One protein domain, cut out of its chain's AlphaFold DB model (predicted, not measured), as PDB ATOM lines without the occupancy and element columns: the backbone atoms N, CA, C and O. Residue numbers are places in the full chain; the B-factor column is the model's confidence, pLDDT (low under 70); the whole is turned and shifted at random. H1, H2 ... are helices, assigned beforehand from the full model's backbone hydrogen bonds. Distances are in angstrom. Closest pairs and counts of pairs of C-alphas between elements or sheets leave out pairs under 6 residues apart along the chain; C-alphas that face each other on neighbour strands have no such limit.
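What this domain is: This is residues 1 to 42 of the 128 residues of the protein "Sodium-solute symporter" of Vibrio ishigakensis (UniProt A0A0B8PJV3). The longest helix, H1, makes one arm of an open L; a stretched link carries on from its end, and H2 turns off from that link as the shorter arm, with no packing between the two helices. The printed part has 42 residues with two named helices, H1 then H2, no named strand, and is all helix. It is extended, with a radius of gyration of the C-alphas of 16.9 A and spans of 47 by 22 by 11 A.

How they stand to each other: Look first at H1, residues 2 to 20, then at H2, residues 28 to 41: they are apart, with no C-alpha of one within 8 A of the other. In H2 every O i to N i+4 pair is within hydrogen-bond range; in H1, 13 of 15 are.

Where its parts are: Find C-alpha 2 at (32.529, 12.942, 25.876); from there H1 runs 26.9 A to C-alpha 20 at (44.293, 13.161, 1.733). H2 runs 20.3 A from Glu 28 to C-alpha 41 at (34.553, 34.250, -13.279).

The domain as a whole: The C-alphas farthest apart, those of Asn 2 and Thr 42, are 47.7 A apart. The printed part has no cut, and the link from H1 to H2 is short, with 7 residues. In this model, residue 1 is under pLDDT 70.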
ATOM      1  N   MET A   1      30.368  16.205  27.796       67.62
ATOM      2  CA  MET A   1      31.696  16.485  27.200       67.62
ATOM      3  C   MET A   1      32.149  15.371  26.256       67.62
ATOM      4  O   MET A   1      32.492  15.670  25.122       67.62
ATOM      5  N   ASN A   2      32.055  14.097  26.660       83.88
ATOM      6  CA  ASN A   2      32.529  12.942  25.876       83.88
ATOM      7  C   ASN A   2      31.928  12.831  24.460       83.88
ATOM      8  O   ASN A   2      32.652  12.520  23.522       83.88
ATOM      9  N   GLY A   3      30.639  13.150  24.278       87.06
ATOM     10  CA  GLY A   3      30.003  13.127  22.951       87.06
ATOM     11  C   GLY A   3      30.540  14.185  21.979       87.06
ATOM     12  O   GLY A   3      30.719  13.901  20.802       87.06
ATOM     13  N   ILE A   4      30.868  15.383  22.478       88.12
ATOM     14  CA  ILE A   4      31.428  16.471  21.658       88.12
ATOM     15  C   ILE A   4      32.848  16.113  21.222       88.12
ATOM     16  O   ILE A   4      33.194  16.273  20.057       88.12
ATOM     17  N   ILE A   5      33.650  15.571  22.144       92.62
ATOM     18  CA  ILE A   5      35.013  15.115  21.850       92.62
ATOM     19  C   ILE A   5      34.977  13.991  20.810       92.62
ATOM     20  O   ILE A   5      35.699  14.057  19.819       92.62
ATOM     21  N   GLY A   6      34.095  13.002  20.988       93.25
ATOM     22  CA  GLY A   6      33.917  11.924  20.016       93.25
ATOM     23  C   GLY A   6      33.519  12.443  18.635       93.25
ATOM     24  O   GLY A   6      34.079  12.005  17.636       93.25
ATOM     25  N   HIS A   7      32.614  13.423  18.570       90.06
ATOM     26  CA  HIS A   7      32.218  14.029  17.303       90.06
ATOM     27  C   HIS A   7      33.384  14.769  16.640       90.06
ATOM     28  O   HIS A   7      33.692  14.480  15.492       90.06
ATOM     29  N   LEU A   8      34.102  15.633  17.367       92.12
ATOM     30  CA  LEU A   8      35.268  16.352  16.835       92.12
ATOM     31  C   LEU A   8      36.341  15.405  16.281       92.12
ATOM     32  O   LEU A   8      36.902  15.672  15.221       92.12
ATOM     33  N   VAL A   9      36.605  14.291  16.968       94.69
ATOM     34  CA  VAL A   9      37.591  13.299  16.521       94.69
ATOM     35  C   VAL A   9      37.094  12.544  15.292       94.69
ATOM     36  O   VAL A   9      37.835  12.405  14.325       94.69
ATOM     37  N   ILE A  10      35.850  12.060  15.308       93.94
ATOM     38  CA  ILE A  10      35.333  11.215  14.230       93.94
ATOM     39  C   ILE A  10      35.007  12.051  12.993       93.94
ATOM     40  O   ILE A  10      35.529  11.758  11.924       93.94
ATOM     41  N   THR A  11      34.173  13.087  13.102       94.12
ATOM     42  CA  THR A  11      33.743  13.867  11.931       94.12
ATOM     43  C   THR A  11      34.811  14.844  11.475       94.12
ATOM     44  O   THR A  11      35.092  14.904  10.281       94.12
ATOM     45  N   GLY A  12      35.462  15.542  12.409       92.50
ATOM     46  CA  GLY A  12      36.595  16.410  12.092       92.50
ATOM     47  C   GLY A  12      37.766  15.611  11.524       92.50
ATOM     48  O   GLY A  12      38.287  15.954  10.466       92.50
ATOM     49  N   GLY A  13      38.123  14.491  12.160       93.06
ATOM     50  CA  GLY A  13      39.176  13.602  11.667       93.06
ATOM     51  C   GLY A  13      38.849  12.989  10.306       93.06
ATOM     52  O   GLY A  13      39.691  13.020   9.411       93.06
ATOM     53  N   PHE A  14      37.624  12.493  10.105       93.94
ATOM     54  CA  PHE A  14      37.181  11.988   8.804       93.94
ATOM     55  C   PHE A  14      37.265  13.071   7.723       93.94
ATOM     56  O   PHE A  14      37.849  12.820   6.673       93.94
ATOM     57  N   PHE A  15      36.763  14.281   7.992       93.31
ATOM     58  CA  PHE A  15      36.828  15.413   7.063       93.31
ATOM     59  C   PHE A  15      38.271  15.797   6.712       93.31
ATOM     60  O   PHE A  15      38.595  15.998   5.547       93.31
ATOM     61  N   CYS A  16      39.178  15.839   7.689       92.31
ATOM     62  CA  CYS A  16      40.591  16.092   7.410       92.31
ATOM     63  C   CYS A  16      41.250  14.955   6.614       92.31
ATOM     64  O   CYS A  16      42.191  15.200   5.869       92.31
ATOM     65  N   LEU A  17      40.786  13.712   6.757       94.25
ATOM     66  CA  LEU A  17      41.291  12.590   5.968       94.25
ATOM     67  C   LEU A  17      40.751  12.595   4.533       94.25
ATOM     68  O   LEU A  17      41.465  12.139   3.640       94.25
ATOM     69  N   THR A  18      39.549  13.125   4.268       92.50
ATOM     70  CA  THR A  18      39.001  13.153   2.899       92.50
ATOM     71  C   THR A  18      39.858  13.981   1.943       92.50
ATOM     72  O   THR A  18      39.987  13.598   0.783       92.50
ATOM     73  N   THR A  19      40.527  15.039   2.416       90.38
ATOM     74  CA  THR A  19      41.474  15.810   1.590       90.38
ATOM     75  C   THR A  19      42.697  14.984   1.189       90.38
ATOM     76  O   THR A  19      43.180  15.122   0.069       90.38
ATOM     77  N   LYS A  20      43.169  14.065   2.046       91.81
ATOM     78  CA  LYS A  20      44.293  13.161   1.733       91.81
ATOM     79  C   LYS A  20      43.925  12.097   0.695       91.81
ATOM     80  O   LYS A  20      44.785  11.665  -0.066       91.81
ATOM     81  N   PHE A  21      42.668  11.657   0.679       91.69
ATOM     82  CA  PHE A  21      42.168  10.652  -0.268       91.69
ATOM     83  C   PHE A  21      41.476  11.259  -1.495       91.69
ATOM     84  O   PHE A  21      40.924  10.520  -2.313       91.69
ATOM     85  N   TYR A  22      41.509  12.585  -1.640       91.69
ATOM     86  CA  TYR A  22      40.956  13.268  -2.798       91.69
ATOM     87  C   TYR A  22      41.729  12.903  -4.072       91.69
ATOM     88  O   TYR A  22      42.958  12.843  -4.083       91.69
ATOM     89  N   LYS A  23      40.991  12.671  -5.160       90.94
ATOM     90  CA  LYS A  23      41.534  12.483  -6.506       90.94
ATOM     91  C   LYS A  23      40.904  13.518  -7.418       90.94
ATOM     92  O   LYS A  23      39.681  13.647  -7.439       90.94
ATOM     93  N   GLU A  24      41.741  14.229  -8.157       90.38
ATOM     94  CA  GLU A  24      41.267  15.243  -9.088       90.38
ATOM     95  C   GLU A  24      40.454  14.591 -10.224       90.38
ATOM     96  O   GLU A  24      40.857  13.536 -10.732       90.38
ATOM     97  N   PRO A  25      39.295  15.160 -10.606       92.50
ATOM     98  CA  PRO A  25      38.507  14.647 -11.715       92.50
ATOM     99  C   PRO A  25      39.290  14.670 -13.031       92.50
ATOM    100  O   PRO A  25      40.051  15.595 -13.305       92.50
ATOM    101  N   VAL A  26      39.065  13.662 -13.874       93.19
ATOM    102  CA  VAL A  26      39.679  13.537 -15.205       93.19
ATOM    103  C   VAL A  26      38.606  13.315 -16.271       93.19
ATOM    104  O   VAL A  26      37.505  12.860 -15.960       93.19
ATOM    105  N   GLY A  27      38.927  13.619 -17.531       94.44
ATOM    106  CA  GLY A  27      38.010  13.445 -18.662       94.44
ATOM    107  C   GLY A  27      36.874  14.472 -18.670       94.44
ATOM    108  O   GLY A  27      37.095  15.643 -18.376       94.44
ATOM    109  N   GLU A  28      35.662  14.021 -18.994       94.69
ATOM    110  CA  GLU A  28      34.453  14.854 -19.114       94.69
ATOM    111  C   GLU A  28      34.205  15.715 -17.869       94.69
ATOM    112  O   GLU A  28      34.026  16.926 -17.968       94.69
ATOM    113  N   ARG A  29      34.346  15.126 -16.673       92.94
ATOM    114  CA  ARG A  29      34.132  15.845 -15.411       92.94
ATOM    115  C   ARG A  29      35.122  16.992 -15.185       92.94
ATOM    116  O   ARG A  29      34.782  17.955 -14.502       92.94
ATOM    117  N   LYS A  30      36.343  16.897 -15.724       95.25
ATOM    118  CA  LYS A  30      37.324  17.988 -15.643       95.25
ATOM    119  C   LYS A  30      36.902  19.158 -16.528       95.25
ATOM    120  O   LYS A  30      36.920  20.290 -16.062       95.25
ATOM    121  N   ALA A  31      36.470  18.870 -17.755       94.38
ATOM    122  CA  ALA A  31      35.998  19.887 -18.691       94.38
ATOM    123  C   ALA A  31      34.756  20.625 -18.158       94.38
ATOM    124  O   ALA A  31      34.685  21.847 -18.243       94.38
ATOM    125  N   GLU A  32      33.816  19.908 -17.530       95.06
ATOM    126  CA  GLU A  32      32.679  20.526 -16.831       95.06
ATOM    127  C   GLU A  32      33.126  21.476 -15.712       95.06
ATOM    128  O   GLU A  32      32.556  22.553 -15.549       95.06
ATOM    129  N   LEU A  33      34.137  21.081 -14.925       94.44
ATOM    130  CA  LEU A  33      34.665  21.910 -13.842       94.44
ATOM    131  C   LEU A  33      35.321  23.185 -14.388       94.44
ATOM    132  O   LEU A  33      35.100  24.261 -13.847       94.44
ATOM    133  N   GLU A  34      36.114  23.068 -15.454       94.94
ATOM    134  CA  GLU A  34      36.762  24.207 -16.116       94.94
ATOM    135  C   GLU A  34      35.730  25.186 -16.696       94.94
ATOM    136  O   GLU A  34      35.867  26.400 -16.526       94.94
ATOM    137  N   HIS A  35      34.660  24.669 -17.307       94.44
ATOM    138  CA  HIS A  35      33.548  25.495 -17.774       94.44
ATOM    139  C   HIS A  35      32.837  26.190 -16.608       94.44
ATOM    140  O   HIS A  35      32.627  27.397 -16.652       94.44
ATOM    141  N   PHE A  36      32.531  25.458 -15.533       95.12
ATOM    142  CA  PHE A  36      31.896  26.019 -14.339       95.12
ATOM    143  C   PHE A  36      32.700  27.185 -13.754       95.12
ATOM    144  O   PHE A  36      32.131  28.225 -13.438       95.12
ATOM    145  N   TRP A  37      34.022  27.040 -13.629       94.25
ATOM    146  CA  TRP A  37      34.861  28.126 -13.120       94.25
ATOM    147  C   TRP A  37      34.918  29.318 -14.078       94.25
ATOM    148  O   TRP A  37      34.874  30.455 -13.622       94.25
ATOM    149  N   THR A  38      34.916  29.070 -15.391       93.50
ATOM    150  CA  THR A  38      34.816  30.138 -16.400       93.50
ATOM    151  C   THR A  38      33.503  30.915 -16.266       93.50
ATOM    152  O   THR A  38      33.506  32.145 -16.316       93.50
ATOM    153  N   ASP A  39      32.384  30.222 -16.044       90.88
ATOM    154  CA  ASP A  39      31.079  30.852 -15.822       90.88
ATOM    155  C   ASP A  39      31.055  31.662 -14.519       90.88
ATOM    156  O   ASP A  39      30.519  32.767 -14.490       90.88
ATOM    157  N   VAL A  40      31.662  31.138 -13.449       91.00
ATOM    158  CA  VAL A  40      31.777  31.826 -12.151       91.00
ATOM    159  C   VAL A  40      32.611  33.106 -12.260       91.00
ATOM    160  O   VAL A  40      32.254  34.111 -11.647       91.00
ATOM    161  N   ASP A  41      33.690  33.086 -13.045       90.06
ATOM    162  CA  ASP A  41      34.553  34.250 -13.279       90.06
ATOM    163  C   ASP A  41      33.945  35.259 -14.270       90.06
ATOM    164  O   ASP A  41      34.407  36.402 -14.373       90.06
ATOM    165  N   THR A  42      32.906  34.864 -15.012       87.38
ATOM    166  CA  THR A  42      32.254  35.737 -15.988       87.38
ATOM    167  C   THR A  42      31.461  36.832 -15.262       87.38
ATOM    168  O   THR A  42      30.574  36.531 -14.460       87.38
TER     169      THR A  42